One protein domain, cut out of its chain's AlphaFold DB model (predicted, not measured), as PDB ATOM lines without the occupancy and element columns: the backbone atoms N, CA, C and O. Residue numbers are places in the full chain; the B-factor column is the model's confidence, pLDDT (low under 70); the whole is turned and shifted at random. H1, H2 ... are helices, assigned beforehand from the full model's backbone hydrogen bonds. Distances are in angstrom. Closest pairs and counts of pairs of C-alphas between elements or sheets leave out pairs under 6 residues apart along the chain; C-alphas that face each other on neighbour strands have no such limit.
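This is residues 6 to 102 of the 102 residues of an uncharacterized protein of Prochlorococcus marinus XMU1408 (UniProt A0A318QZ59). What does the model look like at first sight? It is a small head of helices with a long helical arm: H2 and H3 fold back on each other as a hairpin, H1 only just touches H3 with its end near Ser 16, and H4 and H5 follow one another away from the head. Residues 61 to 102, of which 61 to 77 belong to H4 and 79 to 100 to H5, stick out and make most of the length. What is it built of, and how large is it? The printed part has 97 residues, with five named helices, H1 to H5 in chain order, and no named strand: the class is all helix. It is extended, with a radius of gyration of the C-alphas of 24.9 A and spans of 80 by 25 by 22 A.

What does the first helix meet? H1, residues 6 to 16, only just touches H3, residues 38 to 53, with 3 pairs of C-alphas within 8 A, the closest being those of Ser 16 and Ile 50 at 7.0 A. H3 touches H1 with residues 46 to 50 alone, and the two run the same way at a steep tilt of 41 degrees. Which helices form a hairpin? H2, residues 21 to 33, and H3 touch as a helical hairpin, opposite ways at a shallow tilt of 32 degrees; their closest C-alphas, those of Trp 31 and His 44, are 5.3 A apart. How do the last two helices stand? H4, residues 59 to 77, is close to but not clearly touching H2, with the closest C-alphas, those of Lys 29 and Leu 59, 7.2 A apart. H5, residues 79 to 100, and H4 meet only through their link, while H5 is apart from H1, H2 and H3. Are the helix backbones complete? In H2, H3, H4 and H5 every O i to N i+4 pair is within hydrogen-bond range, and in H1 6 of 7 are.

Where does the first helix begin, and how long are the first three? C-alpha 6 of H1 is at (-6.616, -2.993, -18.419). From first to last C-alpha, H1 measures 15.8 A, H2 18.6 A and H3 22.8 A. Where are the last two helices? H4 begins with C-alpha 59 at (-1.614, 16.461, -2.923) and measures 26.3 A. H5 measures 31.9 A and ends with C-alpha 100 at (-43.414, 53.041, 5.072).

How far does the whole reach? The two C-alphas farthest apart, those of Phe 18 and Lys 102, are 80.8 A apart. Without residues 61 to 102, which stand free, the body of 55 residues spans 26 by 26 by 14 A. Is there a cut or a long link? The printed part has no cut, and the four links between the helices are tight. Where is confidence low? The mean pLDDT of the printed part is 81.3, and residues 6 to 17, 75 to 82 and 101 to 102 are under 70.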
ATOM      1  N   LYS A   6      -6.218  -1.993 -19.432       49.09
ATOM      2  CA  LYS A   6      -6.616  -2.993 -18.419       49.09
ATOM      3  C   LYS A   6      -5.450  -3.769 -17.795       49.09
ATOM      4  O   LYS A   6      -5.507  -4.071 -16.615       49.09
ATOM      5  N   LYS A   7      -4.388  -4.064 -18.555       52.94
ATOM      6  CA  LYS A   7      -3.215  -4.798 -18.034       52.94
ATOM      7  C   LYS A   7      -2.276  -3.924 -17.200       52.94
ATOM      8  O   LYS A   7      -1.549  -4.430 -16.355       52.94
ATOM      9  N   ASN A   8      -2.285  -2.612 -17.432       55.19
ATOM     10  CA  ASN A   8      -1.372  -1.703 -16.747       55.19
ATOM     11  C   ASN A   8      -1.853  -1.349 -15.338       55.19
ATOM     12  O   ASN A   8      -1.012  -1.074 -14.490       55.19
ATOM     13  N   SER A   9      -3.168  -1.371 -15.073       57.22
ATOM     14  CA  SER A   9      -3.682  -1.189 -13.711       57.22
ATOM     15  C   SER A   9      -3.256  -2.328 -12.794       57.22
ATOM     16  O   SER A   9      -2.694  -2.057 -11.743       57.22
ATOM     17  N   GLU A  10      -3.405  -3.576 -13.242       58.69
ATOM     18  CA  GLU A  10      -2.985  -4.762 -12.481       58.69
ATOM     19  C   GLU A  10      -1.467  -4.769 -12.246       58.69
ATOM     20  O   GLU A  10      -1.018  -4.943 -11.117       58.69
ATOM     21  N   PHE A  11      -0.668  -4.456 -13.275       59.28
ATOM     22  CA  PHE A  11       0.789  -4.364 -13.138       59.28
ATOM     23  C   PHE A  11       1.231  -3.285 -12.138       59.28
ATOM     24  O   PHE A  11       2.186  -3.484 -11.390       59.28
ATOM     25  N   PHE A  12       0.583  -2.119 -12.128       61.22
ATOM     26  CA  PHE A  12       0.926  -1.061 -11.179       61.22
ATOM     27  C   PHE A  12       0.410  -1.353  -9.776       61.22
ATOM     28  O   PHE A  12       1.117  -1.026  -8.831       61.22
ATOM     29  N   ASP A  13      -0.762  -1.966  -9.625       61.31
ATOM     30  CA  ASP A  13      -1.309  -2.331  -8.318       61.31
ATOM     31  C   ASP A  13      -0.432  -3.394  -7.641       61.31
ATOM     32  O   ASP A  13      -0.037  -3.209  -6.489       61.31
ATOM     33  N   GLU A  14      -0.014  -4.434  -8.372       62.75
ATOM     34  CA  GLU A  14       0.916  -5.457  -7.871       62.75
ATOM     35  C   GLU A  14       2.282  -4.861  -7.512       62.75
ATOM     36  O   GLU A  14       2.856  -5.183  -6.467       62.75
ATOM     37  N   ASN A  15       2.789  -3.941  -8.341       65.06
ATOM     38  CA  ASN A  15       4.099  -3.338  -8.117       65.06
ATOM     39  C   ASN A  15       4.092  -2.127  -7.181       65.06
ATOM     40  O   ASN A  15       5.156  -1.670  -6.753       65.06
ATOM     41  N   SER A  16       2.918  -1.595  -6.843       62.91
ATOM     42  CA  SER A  16       2.772  -0.425  -5.978       62.91
ATOM     43  C   SER A  16       3.453  -0.655  -4.632       62.91
ATOM     44  O   SER A  16       4.136   0.235  -4.123       62.91
ATOM     45  N   ASN A  17       3.360  -1.883  -4.111       67.00
ATOM     46  CA  ASN A  17       3.995  -2.351  -2.880       67.00
ATOM     47  C   ASN A  17       5.528  -2.237  -2.887       67.00
ATOM     48  O   ASN A  17       6.112  -2.071  -1.819       67.00
ATOM     49  N   PHE A  18       6.185  -2.236  -4.053       74.88
ATOM     50  CA  PHE A  18       7.638  -2.036  -4.149       74.88
ATOM     51  C   PHE A  18       8.061  -0.567  -4.051       74.88
ATOM     52  O   PHE A  18       9.229  -0.273  -3.786       74.88
ATOM     53  N   PHE A  19       7.148   0.381  -4.271       82.75
ATOM     54  CA  PHE A  19       7.463   1.795  -4.118       82.75
ATOM     55  C   PHE A  19       7.335   2.216  -2.655       82.75
ATOM     56  O   PHE A  19       6.292   2.032  -2.022       82.75
ATOM     57  N   SER A  20       8.384   2.848  -2.124       89.19
ATOM     58  CA  SER A  20       8.300   3.537  -0.840       89.19
ATOM     59  C   SER A  20       7.269   4.666  -0.905       89.19
ATOM     60  O   SER A  20       7.058   5.288  -1.949       89.19
ATOM     61  N   THR A  21       6.654   4.976   0.233       89.12
ATOM     62  CA  THR A  21       5.692   6.078   0.355       89.12
ATOM     63  C   THR A  21       6.269   7.418  -0.112       89.12
ATOM     64  O   THR A  21       5.622   8.139  -0.866       89.12
ATOM     65  N   SER A  22       7.523   7.728   0.234       89.44
ATOM     66  CA  SER A  22       8.194   8.951  -0.233       89.44
ATOM     67  C   SER A  22       8.332   9.015  -1.755       89.44
ATOM     68  O   SER A  22       8.185  10.083  -2.349       89.44
ATOM     69  N   LYS A  23       8.575   7.871  -2.405       91.44
ATOM     70  CA  LYS A  23       8.666   7.788  -3.863       91.44
ATOM     71  C   LYS A  23       7.297   7.942  -4.521       91.44
ATOM     72  O   LYS A  23       7.210   8.594  -5.558       91.44
ATOM     73  N   LEU A  24       6.236   7.412  -3.911       91.62
ATOM     74  CA  LEU A  24       4.865   7.625  -4.381       91.62
ATOM     75  C   LEU A  24       4.462   9.101  -4.303       91.62
ATOM     76  O   LEU A  24       3.967   9.621  -5.293       91.62
ATOM     77  N   HIS A  25       4.768   9.803  -3.209       92.88
ATOM     78  CA  HIS A  25       4.530  11.252  -3.097       92.88
ATOM     79  C   HIS A  25       5.307  12.068  -4.141       92.88
ATOM     80  O   HIS A  25       4.784  13.020  -4.723       92.88
ATOM     81  N   ALA A  26       6.553  11.684  -4.435       92.50
ATOM     82  CA  ALA A  26       7.337  12.331  -5.485       92.50
ATOM     83  C   ALA A  26       6.725  12.116  -6.883       92.50
ATOM     84  O   ALA A  26       6.669  13.053  -7.684       92.50
ATOM     85  N   LEU A  27       6.241  10.901  -7.166       91.25
ATOM     86  CA  LEU A  27       5.545  10.589  -8.413       91.25
ATOM     87  C   LEU A  27       4.194  11.306  -8.503       91.25
ATOM     88  O   LEU A  27       3.870  11.826  -9.568       91.25
ATOM     89  N   ASP A  28       3.450  11.396  -7.399       92.12
ATOM     90  CA  ASP A  28       2.188  12.138  -7.318       92.12
ATOM     91  C   ASP A  28       2.402  13.599  -7.733       92.12
ATOM     92  O   ASP A  28       1.731  14.123  -8.622       92.12
ATOM     93  N   LYS A  29       3.450  14.232  -7.190       92.75
ATOM     94  CA  LYS A  29       3.837  15.607  -7.538       92.75
ATOM     95  C   LYS A  29       4.254  15.751  -8.993       92.75
ATOM     96  O   LYS A  29       3.849  16.707  -9.655       92.75
ATOM     97  N   TYR A  30       5.074  14.828  -9.488       92.81
ATOM     98  CA  TYR A  30       5.535  14.863 -10.869       92.81
ATOM     99  C   TYR A  30       4.359  14.775 -11.847       92.81
ATOM    100  O   TYR A  30       4.233  15.623 -12.728       92.81
ATOM    101  N   TRP A  31       3.469  13.796 -11.674       92.12
ATOM    102  CA  TRP A  31       2.353  13.592 -12.593       92.12
ATOM    103  C   TRP A  31       1.248  14.636 -12.438       92.12
ATOM    104  O   TRP A  31       0.675  15.031 -13.451       92.12
ATOM    105  N   SER A  32       1.031  15.173 -11.232       90.06
ATOM    106  CA  SER A  32       0.153  16.332 -11.010       90.06
ATOM    107  C   SER A  32       0.590  17.548 -11.835       90.06
ATOM    108  O   SER A  32      -0.245  18.266 -12.378       90.06
ATOM    109  N   ASN A  33       1.903  17.762 -11.979       90.81
ATOM    110  CA  ASN A  33       2.452  18.869 -12.765       90.81
ATOM    111  C   ASN A  33       2.519  18.573 -14.276       90.81
ATOM    112  O   ASN A  33       2.664  19.499 -15.069       90.81
ATOM    113  N   ASN A  34       2.423  17.303 -14.681       89.56
ATOM    114  CA  ASN A  34       2.601  16.848 -16.066       89.56
ATOM    115  C   ASN A  34       1.347  16.141 -16.618       89.56
ATOM    116  O   ASN A  34       1.442  15.218 -17.428       89.56
ATOM    117  N   SER A  35       0.155  16.570 -16.197       83.25
ATOM    118  CA  SER A  35      -1.126  15.911 -16.494       83.25
ATOM    119  C   SER A  35      -1.759  16.300 -17.841       83.25
ATOM    120  O   SER A  35      -2.955  16.101 -18.034       83.25
ATOM    121  N   SER A  36      -0.996  16.871 -18.778       87.00
ATOM    122  CA  SER A  36      -1.519  17.356 -20.068       87.00
ATOM    123  C   SER A  36      -2.015  16.238 -20.993       87.00
ATOM    124  O   SER A  36      -2.849  16.483 -21.862       87.00
ATOM    125  N   HIS A  37      -1.522  15.010 -20.808       88.19
ATOM    126  CA  HIS A  37      -1.929  13.842 -21.583       88.19
ATOM    127  C   HIS A  37      -2.871  12.932 -20.768       88.19
ATOM    128  O   HIS A  37      -2.570  12.649 -19.603       88.19
ATOM    129  N   PRO A  38      -3.942  12.362 -21.360       87.69
ATOM    130  CA  PRO A  38      -4.892  11.496 -20.646       87.69
ATOM    131  C   PRO A  38      -4.249  10.300 -19.929       87.69
ATOM    132  O   PRO A  38      -4.692   9.885 -18.861       87.69
ATOM    133  N   THR A  39      -3.178   9.739 -20.492       85.81
ATOM    134  CA  THR A  39      -2.411   8.664 -19.836       85.81
ATOM    135  C   THR A  39      -1.730   9.140 -18.555       85.81
ATOM    136  O   THR A  39      -1.725   8.413 -17.570       85.81
ATOM    137  N   HIS A  40      -1.183  10.355 -18.541       88.06
ATOM    138  CA  HIS A  40      -0.513  10.912 -17.363       88.06
ATOM    139  C   HIS A  40      -1.512  11.174 -16.242       88.06
ATOM    140  O   HIS A  40      -1.228  10.882 -15.084       88.06
ATOM    141  N   GLN A  41      -2.712  11.641 -16.598       89.00
ATOM    142  CA  GLN A  41      -3.806  11.782 -15.646       89.00
ATOM    143  C   GLN A  41      -4.188  10.431 -15.026       89.00
ATOM    144  O   GLN A  41      -4.307  10.334 -13.811       89.00
ATOM    145  N   LYS A  42      -4.298   9.366 -15.830       87.81
ATOM    146  CA  LYS A  42      -4.571   8.019 -15.301       87.81
ATOM    147  C   LYS A  42      -3.475   7.531 -14.352       87.81
ATOM    148  O   LYS A  42      -3.792   6.943 -13.326       87.81
ATOM    149  N   ILE A  43      -2.204   7.789 -14.671       87.31
ATOM    150  CA  ILE A  43      -1.081   7.432 -13.792       87.31
ATOM    151  C   ILE A  43      -1.169   8.205 -12.468       87.31
ATOM    152  O   ILE A  43      -1.035   7.600 -11.407       87.31
ATOM    153  N   HIS A  44      -1.442   9.511 -12.517       90.69
ATOM    154  CA  HIS A  44      -1.654  10.333 -11.323       90.69
ATOM    155  C   HIS A  44      -2.794   9.782 -10.453       90.69
ATOM    156  O   HIS A  44      -2.592   9.542  -9.267       90.69
ATOM    157  N   GLU A  45      -3.951   9.481 -11.049       89.62
ATOM    158  CA  GLU A  45      -5.107   8.923 -10.336       89.62
ATOM    159  C   GLU A  45      -4.805   7.561  -9.692       89.62
ATOM    160  O   GLU A  45      -5.298   7.265  -8.602       89.62
ATOM    161  N   MET A  46      -3.997   6.719 -10.340       88.81
ATOM    162  CA  MET A  46      -3.572   5.437  -9.770       88.81
ATOM    163  C   MET A  46      -2.667   5.635  -8.551       88.81
ATOM    164  O   MET A  46      -2.879   4.995  -7.524       88.81
ATOM    165  N   ILE A  47      -1.706   6.558  -8.629       89.69
ATOM    166  CA  ILE A  47      -0.827   6.889  -7.499       89.69
ATOM    167  C   ILE A  47      -1.636   7.460  -6.330       89.69
ATOM    168  O   ILE A  47      -1.436   7.029  -5.194       89.69
ATOM    169  N   GLU A  48      -2.588   8.362  -6.595       90.75
ATOM    170  CA  GLU A  48      -3.476   8.901  -5.560       90.75
ATOM    171  C   GLU A  48      -4.255   7.786  -4.849       90.75
ATOM    172  O   GLU A  48      -4.345   7.786  -3.622       90.75
ATOM    173  N   ARG A  49      -4.786   6.803  -5.590       89.81
ATOM    174  CA  ARG A  49      -5.498   5.660  -4.990       89.81
ATOM    175  C   ARG A  49      -4.597   4.827  -4.085       89.81
ATOM    176  O   ARG A  49      -5.030   4.469  -2.993       89.81
ATOM    177  N   ILE A  50      -3.361   4.554  -4.506       88.94
ATOM    178  CA  ILE A  50      -2.390   3.798  -3.701       88.94
ATOM    179  C   ILE A  50      -2.048   4.567  -2.417       88.94
ATOM    180  O   ILE A  50      -2.024   3.981  -1.336       88.94
ATOM    181  N   LEU A  51      -1.810   5.880  -2.509       90.50
ATOM    182  CA  LEU A  51      -1.558   6.725  -1.336       90.50
ATOM    183  C   LEU A  51      -2.749   6.688  -0.363       90.50
ATOM    184  O   LEU A  51      -2.558   6.444   0.826       90.50
ATOM    185  N   ILE A  52      -3.982   6.813  -0.868       90.69
ATOM    186  CA  ILE A  52      -5.201   6.725  -0.047       90.69
ATOM    187  C   ILE A  52      -5.328   5.354   0.627       90.69
ATOM    188  O   ILE A  52      -5.630   5.289   1.817       90.69
ATOM    189  N   GLN A  53      -5.077   4.259  -0.096       88.75
ATOM    190  CA  GLN A  53      -5.108   2.902   0.465       88.75
ATOM    191  C   GLN A  53      -4.087   2.714   1.594       88.75
ATOM    192  O   GLN A  53      -4.344   1.965   2.533       88.75
ATOM    193  N   ARG A  54      -2.954   3.421   1.534       89.38
ATOM    194  CA  ARG A  54      -1.931   3.435   2.590       89.38
ATOM    195  C   ARG A  54      -2.250   4.375   3.756       89.38
ATOM    196  O   ARG A  54      -1.475   4.427   4.704       89.38
ATOM    197  N   GLY A  55      -3.362   5.109   3.705       89.56
ATOM    198  CA  GLY A  55      -3.706   6.119   4.710       89.56
ATOM    199  C   GLY A  55      -2.893   7.413   4.591       89.56
ATOM    200  O   GLY A  55      -2.893   8.227   5.513       89.56
ATOM    201  N   GLU A  56      -2.208   7.618   3.466       92.44
ATOM    202  CA  GLU A  56      -1.425   8.817   3.189       92.44
ATOM    203  C   GLU A  56      -2.309   9.942   2.644       92.44
ATOM    204  O   GLU A  56      -3.323   9.714   1.976       92.44
ATOM    205  N   LYS A  57      -1.904  11.188   2.903       90.44
ATOM    206  CA  LYS A  57      -2.590  12.371   2.367       90.44
ATOM    207  C   LYS A  57      -2.150  12.621   0.932       90.44
ATOM    208  O   LYS A  57      -0.960  12.724   0.677       90.44
ATOM    209  N   THR A  58      -3.088  12.773   0.002       90.06
ATOM    210  CA  THR A  58      -2.739  13.127  -1.387       90.06
ATOM    211  C   THR A  58      -2.520  14.628  -1.545       90.06
ATOM    212  O   THR A  58      -3.076  15.433  -0.786       90.06
ATOM    213  N   LEU A  59      -1.801  15.040  -2.595       87.38
ATOM    214  CA  LEU A  59      -1.614  16.461  -2.923       87.38
ATOM    215  C   LEU A  59      -2.937  17.220  -3.066       87.38
ATOM    216  O   LEU A  59      -3.044  18.394  -2.700       87.38
ATOM    217  N   LYS A  60      -3.975  16.561  -3.587       85.88
ATOM    218  CA  LYS A  60      -5.310  17.146  -3.708       85.88
ATOM    219  C   LYS A  60      -5.916  17.466  -2.341       85.88
ATOM    220  O   LYS A  60      -6.486  18.543  -2.163       85.88
ATOM    221  N   GLN A  61      -5.775  16.562  -1.373       86.69
ATOM    222  CA  GLN A  61      -6.257  16.786  -0.009       86.69
ATOM    223  C   GLN A  61      -5.492  17.922   0.678       86.69
ATOM    224  O   GLN A  61      -6.106  18.757   1.345       86.69
ATOM    225  N   GLU A  62      -4.178  18.007   0.466       87.62
ATOM    226  CA  GLU A  62      -3.349  19.099   0.988       87.62
ATOM    227  C   GLU A  62      -3.764  20.457   0.414       87.62
ATOM    228  O   GLU A  62      -3.991  21.405   1.168       87.62
ATOM    229  N   ARG A  63      -3.968  20.547  -0.906       88.00
ATOM    230  CA  ARG A  63      -4.455  21.772  -1.565       88.00
ATOM    231  C   ARG A  63      -5.816  22.205  -1.026       88.00
ATOM    232  O   ARG A  63      -6.007  23.382  -0.737       88.00
ATOM    233  N   ILE A  64      -6.750  21.271  -0.843       90.38
ATOM    234  CA  ILE A  64      -8.067  21.571  -0.259       90.38
ATOM    235  C   ILE A  64      -7.925  22.076   1.182       90.38
ATOM    236  O   ILE A  64      -8.627  23.005   1.580       90.38
ATOM    237  N   SER A  65      -7.024  21.487   1.972       91.12
ATOM    238  CA  SER A  65      -6.759  21.938   3.341       91.12
ATOM    239  C   SER A  65      -6.222  23.371   3.368       91.12
ATOM    240  O   SER A  65      -6.730  24.189   4.134       91.12
ATOM    241  N   LEU A  66      -5.277  23.694   2.481       90.25
ATOM    242  CA  LEU A  66      -4.731  25.043   2.328       90.25
ATOM    243  C   LEU A  66      -5.802  26.048   1.898       90.25
ATOM    244  O   LEU A  66      -5.907  27.110   2.502       90.25
ATOM    245  N   ILE A  67      -6.641  25.705   0.916       90.31
ATOM    246  CA  ILE A  67      -7.757  26.564   0.486       90.31
ATOM    247  C   ILE A  67      -8.696  26.839   1.663       90.31
ATOM    248  O   ILE A  67      -8.997  27.993   1.939       90.31
ATOM    249  N   LYS A  68      -9.079  25.812   2.428       89.25
ATOM    250  CA  LYS A  68      -9.925  25.985   3.620       89.25
ATOM    251  C   LYS A  68      -9.268  26.863   4.686       89.25
ATOM    252  O   LYS A  68      -9.947  27.649   5.343       89.25
ATOM    253  N   GLN A  69      -7.958  26.733   4.886       89.00
ATOM    254  CA  GLN A  69      -7.214  27.593   5.807       89.00
ATOM    255  C   GLN A  69      -7.166  29.041   5.315       89.00
ATOM    256  O   GLN A  69      -7.339  29.955   6.121       89.00
ATOM    257  N   LEU A  70      -6.982  29.258   4.013       86.50
ATOM    258  CA  LEU A  70      -7.014  30.580   3.394       86.50
ATOM    259  C   LEU A  70      -8.407  31.204   3.481       86.50
ATOM    260  O   LEU A  70      -8.518  32.344   3.913       86.50
ATOM    261  N   GLU A  71      -9.469  30.461   3.172       81.44
ATOM    262  CA  GLU A  71     -10.861  30.904   3.331       81.44
ATOM    263  C   GLU A  71     -11.162  31.273   4.782       81.44
ATOM    264  O   GLU A  71     -11.711  32.338   5.061       81.44
ATOM    265  N   LYS A  72     -10.750  30.425   5.732       83.19
ATOM    266  CA  LYS A  72     -10.891  30.712   7.160       83.19
ATOM    267  C   LYS A  72     -10.127  31.978   7.542       83.19
ATOM    268  O   LYS A  72     -10.675  32.820   8.245       83.19
ATOM    269  N   SER A  73      -8.894  32.131   7.069       76.69
ATOM    270  CA  SER A  73      -8.068  33.311   7.343       76.69
ATOM    271  C   SER A  73      -8.673  34.567   6.734       76.69
ATOM    272  O   SER A  73      -8.723  35.584   7.405       76.69
ATOM    273  N   PHE A  74      -9.215  34.485   5.520       72.94
ATOM    274  CA  PHE A  74      -9.906  35.581   4.848       72.94
ATOM    275  C   PHE A  74     -11.178  36.005   5.594       72.94
ATOM    276  O   PHE A  74     -11.429  37.194   5.794       72.94
ATOM    277  N   LEU A  75     -11.964  35.035   6.070       69.81
ATOM    278  CA  LEU A  75     -13.127  35.295   6.920       69.81
ATOM    279  C   LEU A  75     -12.733  35.946   8.256       69.81
ATOM    280  O   LEU A  75     -13.479  36.780   8.764       69.81
ATOM    281  N   ILE A  76     -11.572  35.580   8.810       67.88
ATOM    282  CA  ILE A  76     -11.024  36.155  10.048       67.88
ATOM    283  C   ILE A  76     -10.373  37.523   9.816       67.88
ATOM    284  O   ILE A  76     -10.402  38.345  10.724       67.88
ATOM    285  N   SER A  77      -9.784  37.775   8.644       62.28
ATOM    286  CA  SER A  77      -9.053  39.006   8.322       62.28
ATOM    287  C   SER A  77      -9.955  40.108   7.775       62.28
ATOM    288  O   SER A  77      -9.572  41.273   7.810       62.28
ATOM    289  N   ASN A  78     -11.171  39.768   7.329       67.00
ATOM    290  CA  ASN A  78     -12.198  40.740   6.954       67.00
ATOM    291  C   ASN A  78     -13.458  40.729   7.860       67.00
ATOM    292  O   ASN A  78     -14.591  40.760   7.362       67.00
ATOM    293  N   PRO A  79     -13.310  40.710   9.200       65.75
ATOM    294  CA  PRO A  79     -14.437  40.672  10.121       65.75
ATOM    295  C   PRO A  79     -15.139  42.036  10.152       65.75
ATOM    296  O   PRO A  79     -16.364  42.100  10.245       65.75
ATOM    297  N   MET A  80     -14.380  43.127   9.979       65.69
ATOM    298  CA  MET A  80     -14.912  44.487   9.915       65.69
ATOM    299  C   MET A  80     -15.731  44.749   8.653       65.69
ATOM    300  O   MET A  80     -16.771  45.386   8.765       65.69
ATOM    301  N   GLY A  81     -15.333  44.231   7.483       68.31
ATOM    302  CA  GLY A  81     -16.125  44.367   6.252       68.31
ATOM    303  C   GLY A  81     -17.487  43.667   6.342       68.31
ATOM    304  O   GLY A  81     -18.492  44.169   5.845       68.31
ATOM    305  N   ARG A  82     -17.546  42.527   7.041       69.38
ATOM    306  CA  ARG A  82     -18.802  41.808   7.308       69.38
ATOM    307  C   ARG A  82     -19.668  42.521   8.346       69.38
ATOM    308  O   ARG A  82     -20.883  42.611   8.181       69.38
ATOM    309  N   PHE A  83     -19.049  43.028   9.408       72.19
ATOM    310  CA  PHE A  83     -19.744  43.773  10.453       72.19
ATOM    311  C   PHE A  83     -20.314  45.095   9.922       72.19
ATOM    312  O   PHE A  83     -21.478  45.398  10.170       72.19
ATOM    313  N   SER A  84     -19.544  45.836   9.119       74.06
ATOM    314  CA  SER A  84     -19.996  47.080   8.493       74.06
ATOM    315  C   SER A  84     -21.134  46.835   7.504       74.06
ATOM    316  O   SER A  84     -22.146  47.525   7.581       74.06
ATOM    317  N   ALA A  85     -21.045  45.809   6.652       76.00
ATOM    318  CA  ALA A  85     -22.133  45.438   5.747       76.00
ATOM    319  C   ALA A  85     -23.425  45.071   6.501       76.00
ATOM    320  O   ALA A  85     -24.514  45.490   6.103       76.00
ATOM    321  N   ASN A  86     -23.313  44.347   7.621       79.75
ATOM    322  CA  ASN A  86     -24.462  44.015   8.464       79.75
ATOM    323  C   ASN A  86     -25.065  45.252   9.137       79.75
ATOM    324  O   ASN A  86     -26.286  45.394   9.130       79.75
ATOM    325  N   ILE A  87     -24.243  46.164   9.671       77.81
ATOM    326  CA  ILE A  87     -24.720  47.430  10.249       77.81
ATOM    327  C   ILE A  87     -25.430  48.267   9.186       77.81
ATOM    328  O   ILE A  87     -26.549  48.719   9.415       77.81
ATOM    329  N   ILE A  88     -24.815  48.433   8.012       83.81
ATOM    330  CA  ILE A  88     -25.394  49.187   6.896       83.81
ATOM    331  C   ILE A  88     -26.733  48.566   6.490       83.81
ATOM    332  O   ILE A  88     -27.725  49.279   6.390       83.81
ATOM    333  N   GLY A  89     -26.814  47.241   6.334       86.94
ATOM    334  CA  GLY A  89     -28.067  46.555   6.009       86.94
ATOM    335  C   GLY A  89     -29.165  46.747   7.063       86.94
ATOM    336  O   GLY A  89     -30.338  46.896   6.714       86.94
ATOM    337  N   LEU A  90     -28.798  46.782   8.346       87.06
ATOM    338  CA  LEU A  90     -29.721  47.012   9.459       87.06
ATOM    339  C   LEU A  90     -30.245  48.456   9.455       87.06
ATOM    340  O   LEU A  90     -31.453  48.669   9.551       87.06
ATOM    341  N   ILE A  91     -29.359  49.433   9.240       86.44
ATOM    342  CA  ILE A  91     -29.720  50.850   9.093       86.44
ATOM    343  C   ILE A  91     -30.655  51.043   7.894       86.44
ATOM    344  O   ILE A  91     -31.699  51.677   8.026       86.44
ATOM    345  N   THR A  92     -30.338  50.452   6.742       87.62
ATOM    346  CA  THR A  92     -31.162  50.566   5.532       87.62
ATOM    347  C   THR A  92     -32.554  49.967   5.739       87.62
ATOM    348  O   THR A  92     -33.545  50.584   5.354       87.62
ATOM    349  N   LYS A  93     -32.668  48.811   6.411       89.00
ATOM    350  CA  LYS A  93     -33.973  48.228   6.771       89.00
ATOM    351  C   LYS A  93     -34.784  49.143   7.686       89.00
ATOM    352  O   LYS A  93     -35.975  49.321   7.450       89.00
ATOM    353  N   LEU A  94     -34.152  49.737   8.697       88.56
ATOM    354  CA  LEU A  94     -34.814  50.674   9.610       88.56
ATOM    355  C   LEU A  94     -35.293  51.940   8.883       88.56
ATOM    356  O   LEU A  94     -36.395  52.414   9.150       88.56
ATOM    357  N   LEU A  95     -34.504  52.460   7.940       86.31
ATOM    358  CA  LEU A  95     -34.878  53.617   7.121       86.31
ATOM    359  C   LEU A  95     -36.059  53.314   6.194       86.31
ATOM    360  O   LEU A  95     -36.990  54.114   6.114       86.31
ATOM    361  N   ILE A  96     -36.055  52.152   5.534       89.38
ATOM    362  CA  ILE A  96     -37.171  51.715   4.685       89.38
ATOM    363  C   ILE A  96     -38.441  51.535   5.525       89.38
ATOM    364  O   ILE A  96     -39.486  52.063   5.158       89.38
ATOM    365  N   LEU A  97     -38.346  50.867   6.679       86.69
ATOM    366  CA  LEU A  97     -39.479  50.660   7.585       86.69
ATOM    367  C   LEU A  97     -40.072  51.992   8.070       86.69
ATOM    368  O   LEU A  97     -41.286  52.169   8.074       86.69
ATOM    369  N   LYS A  98     -39.216  52.954   8.435       81.44
ATOM    370  CA  LYS A  98     -39.642  54.291   8.867       81.44
ATOM    371  C   LYS A  98     -40.332  55.074   7.747       81.44
ATOM    372  O   LYS A  98     -41.283  55.796   8.026       81.44
ATOM    373  N   ASN A  99     -39.874  54.929   6.505       75.94
ATOM    374  CA  ASN A  99     -40.498  55.571   5.348       75.94
ATOM    375  C   ASN A  99     -41.841  54.941   4.951       75.94
ATOM    376  O   ASN A  99     -42.623  55.615   4.298       75.94
ATOM    377  N   GLN A 100     -42.119  53.690   5.331       75.12
ATOM    378  CA  GLN A 100     -43.414  53.041   5.072       75.12
ATOM    379  C   GLN A 100     -44.473  53.286   6.159       75.12
ATOM    380  O   GLN A 100     -45.644  52.997   5.942       75.12
ATOM    381  N   LEU A 101     -44.076  53.807   7.322       63.31
ATOM    382  CA  LEU A 101     -44.971  54.147   8.437       63.31
ATOM    383  C   LEU A 101     -45.433  55.618   8.423       63.31
ATOM    384  O   LEU A 101     -46.049  56.069   9.388       63.31
ATOM    385  N   LYS A 102     -45.102  56.371   7.372       51.38
ATOM    386  CA  LYS A 102     -45.387  57.800   7.215       51.38
ATOM    387  C   LYS A 102     -46.281  58.023   6.003       51.38
ATOM    388  O   LYS A 102     -47.136  58.926   6.095       51.38
TER     389      LYS A 102